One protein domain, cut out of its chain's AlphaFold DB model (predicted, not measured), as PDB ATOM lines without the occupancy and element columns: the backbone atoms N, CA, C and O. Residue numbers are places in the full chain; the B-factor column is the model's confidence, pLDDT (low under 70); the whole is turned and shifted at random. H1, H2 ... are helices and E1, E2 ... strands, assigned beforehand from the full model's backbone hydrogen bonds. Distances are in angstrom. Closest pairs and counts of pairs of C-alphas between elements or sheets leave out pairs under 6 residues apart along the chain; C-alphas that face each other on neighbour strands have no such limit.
ATOM      1  N   ASP A  99     -44.737  16.859   3.164       96.19
ATOM      2  CA  ASP A  99     -43.324  16.703   2.889       96.19
ATOM      3  C   ASP A  99     -42.914  15.259   3.200       96.19
ATOM      4  O   ASP A  99     -43.001  14.797   4.340       96.19
ATOM      5  N   PHE A 100     -42.557  14.504   2.168       96.31
ATOM      6  CA  PHE A 100     -42.154  13.109   2.263       96.31
ATOM      7  C   PHE A 100     -40.631  13.029   2.185       96.31
ATOM      8  O   PHE A 100     -40.061  12.858   1.108       96.31
ATOM      9  N   TRP A 101     -39.975  13.116   3.341       94.69
ATOM     10  CA  TRP A 101     -38.523  13.046   3.440       94.69
ATOM     11  C   TRP A 101     -38.048  11.589   3.470       94.69
ATOM     12  O   TRP A 101     -37.954  10.948   4.529       94.69
ATOM     13  N   LEU A 102     -37.748  11.060   2.282       93.31
ATOM     14  CA  LEU A 102     -37.418   9.659   2.031       93.31
ATOM     15  C   LEU A 102     -36.099   9.519   1.246       93.31
ATOM     16  O   LEU A 102     -36.119   9.309   0.032       93.31
ATOM     17  N   PRO A 103     -34.935   9.578   1.921       92.56
ATOM     18  CA  PRO A 103     -33.637   9.395   1.283       92.56
ATOM     19  C   PRO A 103     -33.554   8.093   0.482       92.56
ATOM     20  O   PRO A 103     -34.102   7.060   0.873       92.56
ATOM     21  N   THR A 104     -32.794   8.121  -0.613       89.06
ATOM     22  CA  THR A 104     -32.610   6.954  -1.490       89.06
ATOM     23  C   THR A 104     -32.201   5.699  -0.703       89.06
ATOM     24  O   THR A 104     -31.222   5.706   0.043       89.06
ATOM     25  N   GLY A 105     -32.931   4.598  -0.912       86.75
ATOM     26  CA  GLY A 105     -32.695   3.313  -0.245       86.75
ATOM     27  C   GLY A 105     -33.488   3.109   1.049       86.75
ATOM     28  O   GLY A 105     -33.402   2.028   1.629       86.75
ATOM     29  N   GLN A 106     -34.266   4.102   1.482       89.00
ATOM     30  CA  GLN A 106     -35.259   3.972   2.549       89.00
ATOM     31  C   GLN A 106     -36.656   3.727   1.964       89.00
ATOM     32  O   GLN A 106     -36.923   4.089   0.821       89.00
ATOM     33  N   THR A 107     -37.539   3.117   2.757       90.69
ATOM     34  CA  THR A 107     -38.950   2.868   2.404       90.69
ATOM     35  C   THR A 107     -39.824   2.995   3.649       90.69
ATOM     36  O   THR A 107     -39.431   2.496   4.706       90.69
ATOM     37  N   TYR A 108     -41.011   3.583   3.530       87.88
ATOM     38  CA  TYR A 108     -42.045   3.575   4.567       87.88
ATOM     39  C   TYR A 108     -42.646   2.176   4.748       87.88
ATOM     40  O   TYR A 108     -42.793   1.708   5.873       87.88
ATOM     41  N   GLU A 109     -42.941   1.490   3.639       88.00
ATOM     42  CA  GLU A 109     -43.743   0.253   3.626       88.00
ATOM     43  C   GLU A 109     -42.991  -0.932   2.984       88.00
ATOM     44  O   GLU A 109     -43.576  -1.835   2.380       88.00
ATOM     45  N   GLY A 110     -41.657  -0.927   3.066       85.50
ATOM     46  CA  GLY A 110     -40.795  -2.021   2.597       85.50
ATOM     47  C   GLY A 110     -40.680  -2.164   1.073       85.50
ATOM     48  O   GLY A 110     -40.002  -3.075   0.595       85.50
ATOM     49  N   SER A 111     -41.341  -1.303   0.293       90.62
ATOM     50  CA  SER A 111     -41.264  -1.280  -1.171       90.62
ATOM     51  C   SER A 111     -41.671   0.081  -1.732       90.62
ATOM     52  O   SER A 111     -42.551   0.732  -1.179       90.62
ATOM     53  N   ALA A 112     -41.130   0.451  -2.899       89.56
ATOM     54  CA  ALA A 112     -41.468   1.713  -3.563       89.56
ATOM     55  C   ALA A 112     -42.973   1.852  -3.872       89.56
ATOM     56  O   ALA A 112     -43.542   2.931  -3.757       89.56
ATOM     57  N   SER A 113     -43.650   0.755  -4.235       91.38
ATOM     58  CA  SER A 113     -45.106   0.772  -4.442       91.38
ATOM     59  C   SER A 113     -45.878   0.982  -3.138       91.38
ATOM     60  O   SER A 113     -46.927   1.625  -3.149       91.38
ATOM     61  N   GLY A 114     -45.369   0.448  -2.026       91.69
ATOM     62  CA  GLY A 114     -45.920   0.692  -0.697       91.69
ATOM     63  C   GLY A 114     -45.754   2.151  -0.271       91.69
ATOM     64  O   GLY A 114     -46.700   2.736   0.248       91.69
ATOM     65  N   ASP A 115     -44.608   2.757  -0.581       92.00
ATOM     66  CA  ASP A 115     -44.326   4.165  -0.286       92.00
ATOM     67  C   ASP A 115     -45.302   5.086  -1.027       92.00
ATOM     68  O   ASP A 115     -45.996   5.883  -0.403       92.00
ATOM     69  N   THR A 116     -45.479   4.877  -2.336       95.00
ATOM     70  CA  THR A 116     -46.480   5.612  -3.125       95.00
ATOM     71  C   THR A 116     -47.905   5.403  -2.599       95.00
ATOM     72  O   THR A 116     -48.723   6.320  -2.628       95.00
ATOM     73  N   ASN A 117     -48.244   4.206  -2.111       95.62
ATOM     74  CA  ASN A 117     -49.553   3.962  -1.506       95.62
ATOM     75  C   ASN A 117     -49.734   4.757  -0.201       95.62
ATOM     76  O   ASN A 117     -50.779   5.377  -0.010       95.62
ATOM     77  N   TYR A 118     -48.722   4.777   0.666       94.88
ATOM     78  CA  TYR A 118     -48.725   5.575   1.893       94.88
ATOM     79  C   TYR A 118     -48.881   7.077   1.595       94.88
ATOM     80  O   TYR A 118     -49.742   7.739   2.179       94.88
ATOM     81  N   GLU A 119     -48.116   7.596   0.634       94.69
ATOM     82  CA  GLU A 119     -48.186   8.992   0.187       94.69
ATOM     83  C   GLU A 119     -49.591   9.355  -0.317       94.69
ATOM     84  O   GLU A 119     -50.186  10.340   0.127       94.69
ATOM     85  N   ASN A 120     -50.164   8.517  -1.187       97.44
ATOM     86  CA  ASN A 120     -51.505   8.726  -1.733       97.44
ATOM     87  C   ASN A 120     -52.593   8.702  -0.653       97.44
ATOM     88  O   ASN A 120     -53.524   9.502  -0.722       97.44
ATOM     89  N   LEU A 121     -52.480   7.828   0.351       96.88
ATOM     90  CA  LEU A 121     -53.437   7.771   1.460       96.88
ATOM     91  C   LEU A 121     -53.416   9.051   2.303       96.88
ATOM     92  O   LEU A 121     -54.474   9.535   2.706       96.88
ATOM     93  N   LEU A 122     -52.236   9.626   2.551       95.25
ATOM     94  CA  LEU A 122     -52.130  10.897   3.269       95.25
ATOM     95  C   LEU A 122     -52.691  12.064   2.456       95.25
ATOM     96  O   LEU A 122     -53.451  12.875   2.988       95.25
ATOM     97  N   ILE A 123     -52.389  12.114   1.158       95.62
ATOM     98  CA  ILE A 123     -52.960  13.113   0.248       95.62
ATOM     99  C   ILE A 123     -54.489  13.002   0.224       95.62
ATOM    100  O   ILE A 123     -55.180  14.011   0.383       95.62
ATOM    101  N   GLN A 124     -55.021  11.786   0.082       95.81
ATOM    102  CA  GLN A 124     -56.459  11.534   0.081       95.81
ATOM    103  C   GLN A 124     -57.105  11.963   1.401       95.81
ATOM    104  O   GLN A 124     -58.119  12.654   1.386       95.81
ATOM    105  N   TRP A 125     -56.489  11.651   2.542       93.12
ATOM    106  CA  TRP A 125     -56.991  12.097   3.841       93.12
ATOM    107  C   TRP A 125     -57.131  13.624   3.918       93.12
ATOM    108  O   TRP A 125     -58.168  14.117   4.364       93.12
ATOM    109  N   ALA A 126     -56.139  14.387   3.446       92.31
ATOM    110  CA  ALA A 126     -56.220  15.850   3.454       92.31
ATOM    111  C   ALA A 126     -57.318  16.391   2.522       92.31
ATOM    112  O   ALA A 126     -57.934  17.412   2.830       92.31
ATOM    113  N   GLN A 127     -57.585  15.708   1.406       92.56
ATOM    114  CA  GLN A 127     -58.683  16.046   0.495       92.56
ATOM    115  C   GLN A 127     -60.055  15.734   1.114       92.56
ATOM    116  O   GLN A 127     -60.983  16.540   1.005       92.56
ATOM    117  N   ASP A 128     -60.173  14.610   1.819       91.56
ATOM    118  CA  ASP A 128     -61.420  14.161   2.444       91.56
ATOM    119  C   ASP A 128     -61.796  15.005   3.674       91.56
ATOM    120  O   ASP A 128     -62.981  15.227   3.945       91.56
ATOM    121  N   LEU A 129     -60.801  15.527   4.405       87.75
ATOM    122  CA  LEU A 129     -61.013  16.367   5.589       87.75
ATOM    123  C   LEU A 129     -61.914  17.577   5.315       87.75
ATOM    124  O   LEU A 129     -62.792  17.879   6.124       87.75
ATOM    125  N   GLY A 130     -61.726  18.248   4.175       77.38
ATOM    126  CA  GLY A 130     -62.482  19.451   3.817       77.38
ATOM    127  C   GLY A 130     -63.977  19.209   3.584       77.38
ATOM    128  O   GLY A 130     -64.764  20.152   3.646       77.38
ATOM    129  N   SER A 131     -64.383  17.955   3.359       74.81
ATOM    130  CA  SER A 131     -65.776  17.566   3.093       74.81
ATOM    131  C   SER A 131     -66.487  16.976   4.319       74.81
ATOM    132  O   SER A 131     -67.632  16.530   4.223       74.81
ATOM    133  N   ASN A 132     -65.830  16.945   5.483       82.06
ATOM    134  CA  ASN A 132     -66.345  16.257   6.658       82.06
ATOM    135  C   ASN A 132     -67.191  17.168   7.568       82.06
ATOM    136  O   ASN A 132     -66.720  18.171   8.103       82.06
ATOM    137  N   GLN A 133     -68.431  16.752   7.843       80.00
ATOM    138  CA  GLN A 133     -69.365  17.447   8.738       80.00
ATOM    139  C   GLN A 133     -68.849  17.644  10.175       80.00
ATOM    140  O   GLN A 133     -69.269  18.591  10.841       80.00
ATOM    141  N   TYR A 134     -67.929  16.802  10.661       77.25
ATOM    142  CA  TYR A 134     -67.360  16.953  12.007       77.25
ATOM    143  C   TYR A 134     -66.552  18.248  12.164       77.25
ATOM    144  O   TYR A 134     -66.476  18.792  13.268       77.25
ATOM    145  N   HIS A 135     -66.019  18.800  11.070       76.44
ATOM    146  CA  HIS A 135     -65.257  20.049  11.091       76.44
ATOM    147  C   HIS A 135     -66.132  21.282  11.397       76.44
ATOM    148  O   HIS A 135     -65.620  22.319  11.817       76.44
ATOM    149  N   ASN A 136     -67.467  21.162  11.313       80.56
ATOM    150  CA  ASN A 136     -68.389  22.228  11.724       80.56
ATOM    151  C   ASN A 136     -68.298  22.550  13.220       80.56
ATOM    152  O   ASN A 136     -68.560  23.687  13.608       80.56
ATOM    153  N   LEU A 137     -67.887  21.597  14.065       82.62
ATOM    154  CA  LEU A 137     -67.747  21.838  15.505       82.62
ATOM    155  C   LEU A 137     -66.694  22.908  15.815       82.62
ATOM    156  O   LEU A 137     -66.833  23.623  16.806       82.62
ATOM    157  N   ILE A 138     -65.684  23.045  14.954       81.88
ATOM    158  CA  ILE A 138     -64.564  23.974  15.134       81.88
ATOM    159  C   ILE A 138     -65.016  25.430  14.947       81.88
ATOM    160  O   ILE A 138     -64.457  26.331  15.567       81.88
ATOM    161  N   THR A 139     -66.100  25.666  14.200       85.19
ATOM    162  CA  THR A 139     -66.646  27.017  13.954       85.19
ATOM    163  C   THR A 139     -67.188  27.709  15.213       85.19
ATOM    164  O   THR A 139     -67.530  28.886  15.181       85.19
ATOM    165  N   GLN A 140     -67.244  27.003  16.346       83.88
ATOM    166  CA  GLN A 140     -67.623  27.563  17.644       83.88
ATOM    167  C   GLN A 140     -66.491  28.360  18.313       83.88
ATOM    168  O   GLN A 140     -66.732  29.037  19.312       83.88
ATOM    169  N   TYR A 141     -65.263  28.286  17.790       81.88
ATOM    170  CA  TYR A 141     -64.112  28.995  18.337       81.88
ATOM    171  C   TYR A 141     -63.792  30.247  17.512       81.88
ATOM    172  O   TYR A 141     -63.540  30.180  16.307       81.88
ATOM    173  N   THR A 142     -63.761  31.399  18.181       84.12
ATOM    174  CA  THR A 142     -63.429  32.699  17.586       84.12
ATOM    175  C   THR A 142     -62.117  33.222  18.162       84.12
ATOM    176  O   THR A 142     -61.890  33.160  19.371       84.12
ATOM    177  N   GLY A 143     -61.258  33.736  17.288       83.56
ATOM    178  CA  GLY A 143     -60.020  34.426  17.626       83.56
ATOM    179  C   GLY A 143     -60.018  35.875  17.154       83.56
ATOM    180  O   GLY A 143     -60.985  36.389  16.593       83.56
ATOM    181  N   THR A 144     -58.884  36.543  17.344       85.06
ATOM    182  CA  THR A 144     -58.713  37.964  16.995       85.06
ATOM    183  C   THR A 144     -58.735  38.240  15.488       85.06
ATOM    184  O   THR A 144     -58.983  39.370  15.077       85.06
ATOM    185  N   ASN A 145     -58.507  37.219  14.658       86.62
ATOM    186  CA  ASN A 145     -58.539  37.272  13.194       86.62
ATOM    187  C   ASN A 145     -59.811  36.652  12.581       86.62
ATOM    188  O   ASN A 145     -59.854  36.470  11.366       86.62
ATOM    189  N   GLY A 146     -60.835  36.344  13.388       86.50
ATOM    190  CA  GLY A 146     -62.125  35.829  12.923       86.50
ATOM    191  C   GLY A 146     -62.531  34.507  13.572       86.50
ATOM    192  O   GLY A 146     -61.997  34.106  14.603       86.50
ATOM    193  N   THR A 147     -63.510  33.833  12.975       86.81
ATOM    194  CA  THR A 147     -63.974  32.511  13.418       86.81
ATOM    195  C   THR A 147     -63.177  31.420  12.720       86.81
ATOM    196  O   THR A 147     -62.862  31.548  11.537       86.81
ATOM    197  N   ALA A 148     -62.851  30.350  13.445       86.38
ATOM    198  CA  ALA A 148     -62.166  29.215  12.855       86.38
ATOM    199  C   ALA A 148     -63.007  28.614  11.717       86.38
ATOM    200  O   ALA A 148     -64.215  28.396  11.857       86.38
ATOM    201  N   GLY A 149     -62.370  28.390  10.570       84.12
ATOM    202  CA  GLY A 149     -63.046  27.858   9.393       84.12
ATOM    203  C   GLY A 149     -63.230  26.355   9.490       84.12
ATOM    204  O   GLY A 149     -62.425  25.649  10.090       84.12
ATOM    205  N   ASN A 150     -64.272  25.848   8.841       85.38
ATOM    206  CA  ASN A 150     -64.448  24.416   8.617       85.38
ATOM    207  C   ASN A 150     -63.779  23.937   7.314       85.38
ATOM    208  O   ASN A 150     -63.780  22.740   7.050       85.38
ATOM    209  N   SER A 151     -63.193  24.834   6.516       85.69
ATOM    210  CA  SER A 151     -62.561  24.502   5.239       85.69
ATOM    211  C   SER A 151     -61.122  24.016   5.418       85.69
ATOM    212  O   SER A 151     -60.274  24.759   5.927       85.69
ATOM    213  N   VAL A 152     -60.844  22.813   4.920       91.06
ATOM    214  CA  VAL A 152     -59.493  22.261   4.775       91.06
ATOM    215  C   VAL A 152     -59.230  22.000   3.299       91.06
ATOM    216  O   VAL A 152     -60.077  21.425   2.619       91.06
ATOM    217  N   THR A 153     -58.062  22.403   2.816       93.88
ATOM    218  CA  THR A 153     -57.631  22.207   1.434       93.88
ATOM    219  C   THR A 153     -56.277  21.515   1.409       93.88
ATOM    220  O   THR A 153     -55.378  21.831   2.190       93.88
ATOM    221  N   TYR A 154     -56.099  20.592   0.473       95.06
ATOM    222  CA  TYR A 154     -54.787  20.049   0.159       95.06
ATOM    223  C   TYR A 154     -53.990  21.048  -0.693       95.06
ATOM    224  O   TYR A 154     -54.428  21.431  -1.778       95.06
ATOM    225  N   GLY A 155     -52.838  21.489  -0.188       95.38
ATOM    226  CA  GLY A 155     -51.995  22.503  -0.821       95.38
ATOM    227  C   GLY A 155     -50.929  21.950  -1.768       95.38
ATOM    228  O   GLY A 155     -50.410  22.696  -2.596       95.38
ATOM    229  N   GLY A 156     -50.599  20.663  -1.662       96.50
ATOM    230  CA  GLY A 156     -49.559  20.016  -2.457       96.50
ATOM    231  C   GLY A 156     -48.671  19.097  -1.625       96.50
ATOM    232  O   GLY A 156     -48.762  19.061  -0.396       96.50
ATOM    233  N   SER A 157     -47.806  18.356  -2.311       97.00
ATOM    234  CA  SER A 157     -46.839  17.467  -1.683       97.00
ATOM    235  C   SER A 157     -45.492  17.529  -2.379       97.00
ATOM    236  O   SER A 157     -45.408  17.862  -3.562       97.00
ATOM    237  N   TRP A 158     -44.453  17.152  -1.649       97.00
ATOM    238  CA  TRP A 158     -43.098  17.020  -2.151       97.00
ATOM    239  C   TRP A 158     -42.480  15.734  -1.614       97.00
ATOM    240  O   TRP A 158     -42.740  15.361  -0.475       97.00
ATOM    241  N   VAL A 159     -41.710  15.042  -2.453       96.19
ATOM    242  CA  VAL A 159     -40.951  13.852  -2.061       96.19
ATOM    243  C   VAL A 159     -39.473  14.204  -2.175       96.19
ATOM    244  O   VAL A 159     -38.972  14.392  -3.287       96.19
ATOM    245  N   ASP A 160     -38.786  14.309  -1.038       95.50
ATOM    246  CA  ASP A 160     -37.340  14.507  -0.997       95.50
ATOM    247  C   ASP A 160     -36.630  13.153  -0.928       95.50
ATOM    248  O   ASP A 160     -36.599  12.488   0.109       95.50
ATOM    249  N   THR A 161     -36.017  12.767  -2.048       93.94
ATOM    250  CA  THR A 161     -35.146  11.587  -2.135       93.94
ATOM    251  C   THR A 161     -33.651  11.911  -2.152       93.94
ATOM    252  O   THR A 161     -32.820  10.994  -2.154       93.94
ATOM    253  N   GLY A 162     -33.305  13.198  -2.251       90.06
ATOM    254  CA  GLY A 162     -31.952  13.700  -2.477       90.06
ATOM    255  C   GLY A 162     -31.214  14.085  -1.198       90.06
ATOM    256  O   GLY A 162     -29.985  14.001  -1.162       90.06
ATOM    257  N   THR A 163     -31.938  14.459  -0.145       93.25
ATOM    258  CA  THR A 163     -31.355  14.877   1.133       93.25
ATOM    259  C   THR A 163     -31.262  13.693   2.086       93.25
ATOM    260  O   THR A 163     -32.274  13.139   2.502       93.25
ATOM    261  N   ALA A 164     -30.047  13.288   2.463       92.62
ATOM    262  CA  ALA A 164     -29.842  12.239   3.461       92.62
ATOM    263  C   ALA A 164     -30.204  12.713   4.879       92.62
ATOM    264  O   ALA A 164     -30.046  13.889   5.209       92.62
ATOM    265  N   TYR A 165     -30.613  11.782   5.744       91.88
ATOM    266  CA  TYR A 165     -30.800  12.074   7.164       91.88
ATOM    267  C   TYR A 165     -29.461  12.500   7.807       91.88
ATOM    268  O   TYR A 165     -28.467  11.788   7.646       91.88
ATOM    269  N   PRO A 166     -29.406  13.627   8.549       92.31
ATOM    270  CA  PRO A 166     -28.193  14.064   9.253       92.31
ATOM    271  C   PRO A 166     -27.755  13.105  10.368       92.31
ATOM    272  O   PRO A 166     -26.584  13.084  10.742       92.31
ATOM    273  N   HIS A 167     -28.703  12.313  10.873       87.94
ATOM    274  CA  HIS A 167     -28.520  11.267  11.874       87.94
ATOM    275  C   HIS A 167     -28.945   9.915  11.307       87.94
ATOM    276  O   HIS A 167     -29.743   9.847  10.371       87.94
ATOM    277  N   ALA A 168     -28.477   8.821  11.909       83.06
ATOM    278  CA  ALA A 168     -28.816   7.469  11.471       83.06
ATOM    279  C   ALA A 168     -30.314   7.134  11.608       83.06
ATOM    280  O   ALA A 168     -30.756   6.103  11.103       83.06
ATOM    281  N   GLY A 169     -31.097   7.965  12.304       79.50
ATOM    282  CA  GLY A 169     -32.534   7.765  12.452       79.50
ATOM    283  C   GLY A 169     -32.864   6.528  13.281       79.50
ATOM    284  O   GLY A 169     -33.858   5.851  13.031       79.50
ATOM    285  N   THR A 170     -32.015   6.201  14.253       83.75
ATOM    286  CA  THR A 170     -32.185   5.043  15.143       83.75
ATOM    287  C   THR A 170     -32.491   5.508  16.561       83.75
ATOM    288  O   THR A 170     -32.316   6.673  16.892       83.75
ATOM    289  N   THR A 171     -32.906   4.612  17.457       82.75
ATOM    290  CA  THR A 171     -33.098   4.989  18.870       82.75
ATOM    291  C   THR A 171     -31.806   5.491  19.534       82.75
ATOM    292  O   THR A 171     -31.880   6.284  20.467       82.75
ATOM    293  N   ALA A 172     -30.637   5.036  19.068       85.62
ATOM    294  CA  ALA A 172     -29.333   5.441  19.598       85.62
ATOM    295  C   ALA A 172     -28.796   6.738  18.966       85.62
ATOM    296  O   ALA A 172     -28.032   7.451  19.609       85.62
ATOM    297  N   ASP A 173     -29.208   7.037  17.733       85.31
ATOM    298  CA  ASP A 173     -28.874   8.261  16.999       85.31
ATOM    299  C   ASP A 173     -30.124   8.771  16.256       85.31
ATOM    300  O   ASP A 173     -30.291   8.521  15.054       85.31
ATOM    301  N   PRO A 174     -31.078   9.358  17.000       89.31
ATOM    302  CA  PRO A 174     -32.364   9.778  16.460       89.31
ATOM    303  C   PRO A 174     -32.273  11.120  15.736       89.31
ATOM    304  O   PRO A 174     -31.460  11.976  16.079       89.31
ATOM    305  N   LEU A 175     -33.206  11.355  14.813       88.62
ATOM    306  CA  LEU A 175     -33.430  12.694  14.275       88.62
ATOM    307  C   LEU A 175     -33.857  13.660  15.388       88.62
ATOM    308  O   LEU A 175     -34.657  13.335  16.281       88.62
ATOM    309  N   GLN A 176     -33.335  14.873  15.318       89.38
ATOM    310  CA  GLN A 176     -33.630  15.969  16.225       89.38
ATOM    311  C   GLN A 176     -34.706  16.884  15.631       89.38
ATOM    312  O   GLN A 176     -34.923  16.939  14.422       89.38
ATOM    313  N   ASP A 177     -35.377  17.662  16.483       86.38
ATOM    314  CA  ASP A 177     -36.356  18.659  16.016       86.38
ATOM    315  C   ASP A 177     -35.721  19.708  15.082       86.38
ATOM    316  O   ASP A 177     -36.381  20.214  14.177       86.38
ATOM    317  N   SER A 178     -34.435  20.025  15.263       87.88
ATOM    318  CA  SER A 178     -33.690  20.906  14.356       87.88
ATOM    319  C   SER A 178     -33.561  20.343  12.943       87.88
ATOM    320  O   SER A 178     -33.612  21.126  11.994       87.88
ATOM    321  N   ASP A 179     -33.439  19.024  12.793       90.00
ATOM    322  CA  ASP A 179     -33.312  18.384  11.480       90.00
ATOM    323  C   ASP A 179     -34.642  18.463  10.741       90.00
ATOM    324  O   ASP A 179     -34.695  18.936   9.612       90.00
ATOM    325  N   ILE A 180     -35.738  18.134  11.435       89.38
ATOM    326  CA  ILE A 180     -37.096  18.248  10.891       89.38
ATOM    327  C   ILE A 180     -37.414  19.698  10.506       89.38
ATOM    328  O   ILE A 180     -37.996  19.947   9.458       89.38
ATOM    329  N   ARG A 181     -37.021  20.685  11.323       91.00
ATOM    330  CA  ARG A 181     -37.222  22.104  10.978       91.00
ATOM    331  C   ARG A 181     -36.413  22.535   9.761       91.00
ATOM    332  O   ARG A 181     -36.892  23.361   8.987       91.00
ATOM    333  N   THR A 182     -35.194  22.022   9.621       93.00
ATOM    334  CA  THR A 182     -34.346  22.313   8.463       93.00
ATOM    335  C   THR A 182     -34.974  21.743   7.202       93.00
ATOM    336  O   THR A 182     -35.084  22.465   6.214       93.00
ATOM    337  N   GLU A 183     -35.475  20.513   7.274       93.50
ATOM    338  CA  GLU A 183     -36.143  19.872   6.147       93.50
ATOM    339  C   GLU A 183     -37.441  20.582   5.756       93.50
ATOM    340  O   GLU A 183     -37.606  20.979   4.609       93.50
ATOM    341  N   VAL A 184     -38.309  20.904   6.717       93.94
ATOM    342  CA  VAL A 184     -39.529  21.674   6.421       93.94
ATOM    343  C   VAL A 184     -39.192  23.023   5.773       93.94
ATOM    344  O   VAL A 184     -39.865  23.450   4.837       93.94
ATOM    345  N   THR A 185     -38.121  23.690   6.218       94.50
ATOM    346  CA  THR A 185     -37.658  24.942   5.592       94.50
ATOM    347  C   THR A 185     -37.196  24.706   4.149       94.50
ATOM    348  O   THR A 185     -37.477  25.518   3.265       94.50
ATOM    349  N   ASN A 186     -36.502  23.599   3.889       94.50
ATOM    350  CA  ASN A 186     -36.081  23.188   2.552       94.50
ATOM    351  C   ASN A 186     -37.293  22.927   1.641       94.50
ATOM    352  O   ASN A 186     -37.376  23.502   0.555       94.50
ATOM    353  N   ALA A 187     -38.282  22.170   2.116       95.12
ATOM    354  CA  ALA A 187     -39.513  21.881   1.390       95.12
ATOM    355  C   ALA A 187     -40.287  23.153   1.027       95.12
ATOM    356  O   ALA A 187     -40.647  23.366  -0.136       95.12
ATOM    357  N   VAL A 188     -40.494  24.032   2.012       95.12
ATOM    358  CA  VAL A 188     -41.203  25.305   1.840       95.12
ATOM    359  C   VAL A 188     -40.498  26.194   0.822       95.12
ATOM    360  O   VAL A 188     -41.144  26.738  -0.073       95.12
ATOM    361  N   THR A 189     -39.178  26.342   0.939       95.75
ATOM    362  CA  THR A 189     -38.407  27.210   0.039       95.75
ATOM    363  C   THR A 189     -38.334  26.644  -1.376       95.75
ATOM    364  O   THR A 189     -38.523  27.392  -2.334       95.75
ATOM    365  N   THR A 190     -38.146  25.332  -1.518       96.88
ATOM    366  CA  THR A 190     -38.094  24.638  -2.812       96.88
ATOM    367  C   THR A 190     -39.422  24.727  -3.559       96.88
ATOM    368  O   THR A 190     -39.440  24.999  -4.758       96.88
ATOM    369  N   ASN A 191     -40.545  24.553  -2.857       96.81
ATOM    370  CA  ASN A 191     -41.874  24.525  -3.471       96.81
ATOM    371  C   ASN A 191     -42.614  25.869  -3.409       96.81
ATOM    372  O   ASN A 191     -43.738  25.975  -3.898       96.81
ATOM    373  N   SER A 192     -41.996  26.905  -2.830       96.38
ATOM    374  CA  SER A 192     -42.620  28.217  -2.608       96.38
ATOM    375  C   SER A 192     -43.955  28.124  -1.853       96.38
ATOM    376  O   SER A 192     -44.914  28.831  -2.170       96.38
ATOM    377  N   TRP A 193     -44.037  27.227  -0.868       94.31
ATOM    378  CA  TRP A 193     -45.227  27.090  -0.030       94.31
ATOM    379  C   TRP A 193     -45.380  28.287   0.907       94.31
ATOM    380  O   TRP A 193     -44.407  28.920   1.314       94.31
ATOM    381  N   THR A 194     -46.626  28.620   1.239       93.56
ATOM    382  CA  THR A 194     -46.910  29.725   2.160       93.56
ATOM    383  C   THR A 194     -46.797  29.246   3.603       93.56
ATOM    384  O   THR A 194     -47.314  28.187   3.949       93.56
ATOM    385  N   GLU A 195     -46.158  30.051   4.453       88.06
ATOM    386  CA  GLU A 195     -46.090  29.828   5.897       88.06
ATOM    387  C   GLU A 195     -46.837  30.940   6.633       88.06
ATOM    388  O   GLU A 195     -46.358  32.069   6.757       88.06
ATOM    389  N   ASP A 196     -48.017  30.619   7.153       87.56
ATOM    390  CA  ASP A 196     -48.770  31.485   8.055       87.56
ATOM    391  C   ASP A 196     -49.647  30.642   9.003       87.56
ATOM    392  O   ASP A 196     -49.490  29.426   9.100       87.56
ATOM    393  N   VAL A 197     -50.557  31.288   9.738       85.62
ATOM    394  CA  VAL A 197     -51.483  30.611  10.663       85.62
ATOM    395  C   VAL A 197     -52.371  29.570   9.972       85.62
ATOM    396  O   VAL A 197     -52.707  28.566  10.583       85.62
ATOM    397  N   ASN A 198     -52.720  29.772   8.708       90.81
ATOM    398  CA  ASN A 198     -53.643  28.940   7.946       90.81
ATOM    399  C   ASN A 198     -52.946  27.815   7.163       90.81
ATOM    400  O   ASN A 198     -53.631  27.038   6.501       90.81
ATOM    401  N   HIS A 199     -51.617  27.706   7.222       92.44
ATOM    402  CA  HIS A 199     -50.861  26.692   6.491       92.44
ATOM    403  C   HIS A 199     -50.145  25.740   7.453       92.44
ATOM    404  O   HIS A 199     -49.519  26.149   8.431       92.44
ATOM    405  N   ILE A 200     -50.256  24.445   7.169       92.69
ATOM    406  CA  ILE A 200     -49.653  23.359   7.939       92.69
ATOM    407  C   ILE A 200     -48.751  22.576   6.998       92.69
ATOM    408  O   ILE A 200     -49.194  22.170   5.927       92.69
ATOM    409  N   VAL A 201     -47.515  22.319   7.419       94.62
ATOM    410  CA  VAL A 201     -46.613  21.390   6.727       94.62
ATOM    411  C   VAL A 201     -46.438  20.155   7.603       94.62
ATOM    412  O   VAL A 201     -46.039  20.258   8.767       94.62
ATOM    413  N   ALA A 202     -46.766  18.990   7.053       93.62
ATOM    414  CA  ALA A 202     -46.612  17.704   7.713       93.62
ATOM    415  C   ALA A 202     -45.461  16.923   7.068       93.62
ATOM    416  O   ALA A 202     -45.585  16.464   5.934       93.62
ATOM    417  N   ALA A 203     -44.367  16.761   7.815       92.94
ATOM    418  CA  ALA A 203     -43.207  15.987   7.387       92.94
ATOM    419  C   ALA A 203     -43.331  14.515   7.813       92.94
ATOM    420  O   ALA A 203     -43.569  14.216   8.988       92.94
ATOM    421  N   SER A 204     -43.147  13.598   6.864       92.25
ATOM    422  CA  SER A 204     -43.062  12.151   7.086       92.25
ATOM    423  C   SER A 204     -41.626  11.674   6.895       92.25
ATOM    424  O   SER A 204     -40.942  12.099   5.974       92.25
ATOM    425  N   THR A 205     -41.171  10.782   7.775       90.94
ATOM    426  CA  THR A 205     -39.825  10.201   7.743       90.94
ATOM    427  C   THR A 205     -39.869   8.758   8.240       90.94
ATOM    428  O   THR A 205     -40.742   8.395   9.032       90.94
ATOM    429  N   THR A 206     -38.931   7.937   7.775       86.94
ATOM    430  CA  THR A 206     -38.749   6.545   8.230       86.94
ATOM    431  C   THR A 206     -37.879   6.447   9.485       86.94
ATOM    432  O   THR A 206     -37.868   5.424  10.167       86.94
ATOM    433  N   ALA A 207     -37.157   7.519   9.807       83.50
ATOM    434  CA  ALA A 207     -36.219   7.571  10.910       83.50
ATOM    435  C   ALA A 207     -36.913   7.716  12.273       83.50
ATOM    436  O   ALA A 207     -37.896   8.440  12.441       83.50
ATOM    437  N   ALA A 208     -36.333   7.084  13.293       78.88
ATOM    438  CA  ALA A 208     -36.666   7.359  14.681       78.88
ATOM    439  C   ALA A 208     -36.324   8.816  15.024       78.88
ATOM    440  O   ALA A 208     -35.218   9.295  14.766       78.88
ATOM    441  N   THR A 209     -37.271   9.510  15.648       68.94
ATOM    442  CA  THR A 209     -37.125  10.893  16.099       68.94
ATOM    443  C   THR A 209     -37.026  10.950  17.625       68.94
ATOM    444  O   THR A 209     -37.629  10.152  18.346       68.94
ATOM    445  N   THR A 210     -36.262  11.915  18.144       63.59
ATOM    446  CA  THR A 210     -36.073  12.119  19.596       63.59
ATOM    447  C   THR A 210     -37.379  12.539  20.285       63.59
ATOM    448  O   THR A 210     -37.571  12.329  21.482       63.59
ATOM    449  N   SER A 211     -38.308  13.130  19.530       52.38
ATOM    450  CA  SER A 211     -39.614  13.551  20.023       52.38
ATOM    451  C   SER A 211     -40.641  12.438  19.811       52.38
ATOM    452  O   SER A 211     -40.965  12.105  18.677       52.38
ATOM    453  N   ARG A 212     -41.265  11.932  20.888       45.47
ATOM    454  CA  ARG A 212     -42.485  11.086  20.815       45.47
ATOM    455  C   ARG A 212     -43.715  11.830  20.265       45.47
ATOM    456  O   ARG A 212     -44.838  11.338  20.362       45.47
ATOM    457  N   THR A 213     -43.522  13.015  19.705       40.25
ATOM    458  CA  THR A 213     -44.571  13.858  19.154       40.25
ATOM    459  C   THR A 213     -44.433  13.793  17.645       40.25
ATOM    460  O   THR A 213     -43.461  14.304  17.094       40.25
ATOM    461  N   ARG A 214     -45.403  13.161  16.970       43.03
ATOM    462  CA  ARG A 214     -45.616  13.385  15.534       43.03
ATOM    463  C   ARG A 214     -45.689  14.901  15.354       43.03
ATOM    464  O   ARG A 214     -46.570  15.538  15.932       43.03
ATOM    465  N   SER A 215     -44.692  15.477  14.692       41.91
ATOM    466  CA  SER A 215     -44.521  16.926  14.613       41.91
ATOM    467  C   SER A 215     -45.520  17.487  13.607       41.91
ATOM    468  O   SER A 215     -45.230  17.601  12.422       41.91
ATOM    469  N   TRP A 216     -46.717  17.809  14.086       39.44
ATOM    470  CA  TRP A 216     -47.662  18.649  13.365       39.44
ATOM    471  C   TRP A 216     -47.321  20.101  13.700       39.44
ATOM    472  O   TRP A 216     -47.534  20.537  14.832       39.44
ATOM    473  N   ARG A 217     -46.763  20.855  12.748       43.94
ATOM    474  CA  ARG A 217     -46.602  22.306  12.905       43.94
ATOM    475  C   ARG A 217     -47.696  23.023  12.120       43.94
ATOM    476  O   ARG A 217     -47.660  23.069  10.899       43.94
ATOM    477  N   SER A 218     -48.640  23.614  12.848       34.62
ATOM    478  CA  SER A 218     -49.235  24.887  12.435       34.62
ATOM    479  C   SER A 218     -48.292  25.981  12.940       34.62
ATOM    480  O   SER A 218     -47.911  25.987  14.118       34.62
ATOM    481  N   THR A 219     -47.834  26.868  12.055       36.06
ATOM    482  CA  THR A 219     -46.724  27.804  12.318       36.06
ATOM    483  C   THR A 219     -47.056  28.883  13.365       36.06
ATOM    484  O   THR A 219     -46.220  29.716  13.709       36.06
TER     485      THR A 219
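This is residues 99 to 219 of the 232 residues of an uncharacterized protein of Chloroflexi bacterium (UniProt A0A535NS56). A small, twisted sheet of four strands lies between two helices: H1 runs along edge strand E2 on one face, and H3 crosses the strands on the other. H2 lies beyond one end of the sheet. The printed part has 121 residues with three named helices and four named strands, E1 H1 H2 E2 H3 E3 E4 along the chain; the sheet's order is E2 E1 E3 E4, mixed, and the class is mixed, helices and strands. The whole is only just compact, close to loose, with a radius of gyration of the C-alphas of 16.1 A; it spans 44 by 30 by 28 A.

E1, residues 99 to 101, is parallel to E2, residues 152 to 160, and E3, residues 199 to 205; N 100 and O 158, and N 204 and O 99, are within hydrogen-bond range, each 2.8 A apart. H1, residues 112 to 129, is on the sheet at a height over the sheet of 9.6 A, its closest C-alpha pair with E2 being Ala 126 and Tyr 154, 5.5 A. H2, residues 133 to 140, is not on the sheet; E1, H1, H2 and E2 form a strand-helix-strand unit, parallel neighbour strands with helices between, its crossover right-handed. H3, residues 177 to 191, is on the opposite face, 8.6 A over the sheet; E2, H3 and E3 form a split unit with E1 between the strands, also right-handed. E4, residues 216 to 218, forms a hairpin with E3, antiparallel at 160 degrees, with no N and O within hydrogen-bond range. Every O i to N i+4 pair is within range in H1 and H3; H2 has 0 of 4, but 5 of 5 O i to N i+3.

E1 begins at C-alpha 99 (-43.324, 16.703, 2.889). H1 is 26.1 A long, E2 24.2 A, H3 21.1 A and E3 19.9 A. E4 ends at C-alpha 218 (-49.235, 24.887, 12.435).

The C-alphas of Gly 105 and Thr 144 are farthest apart, 46.6 A. The printed part has no cut; the links H2 to E2 and E2 to H3 are long. Residues 209 to 219 are under 70 in pLDDT.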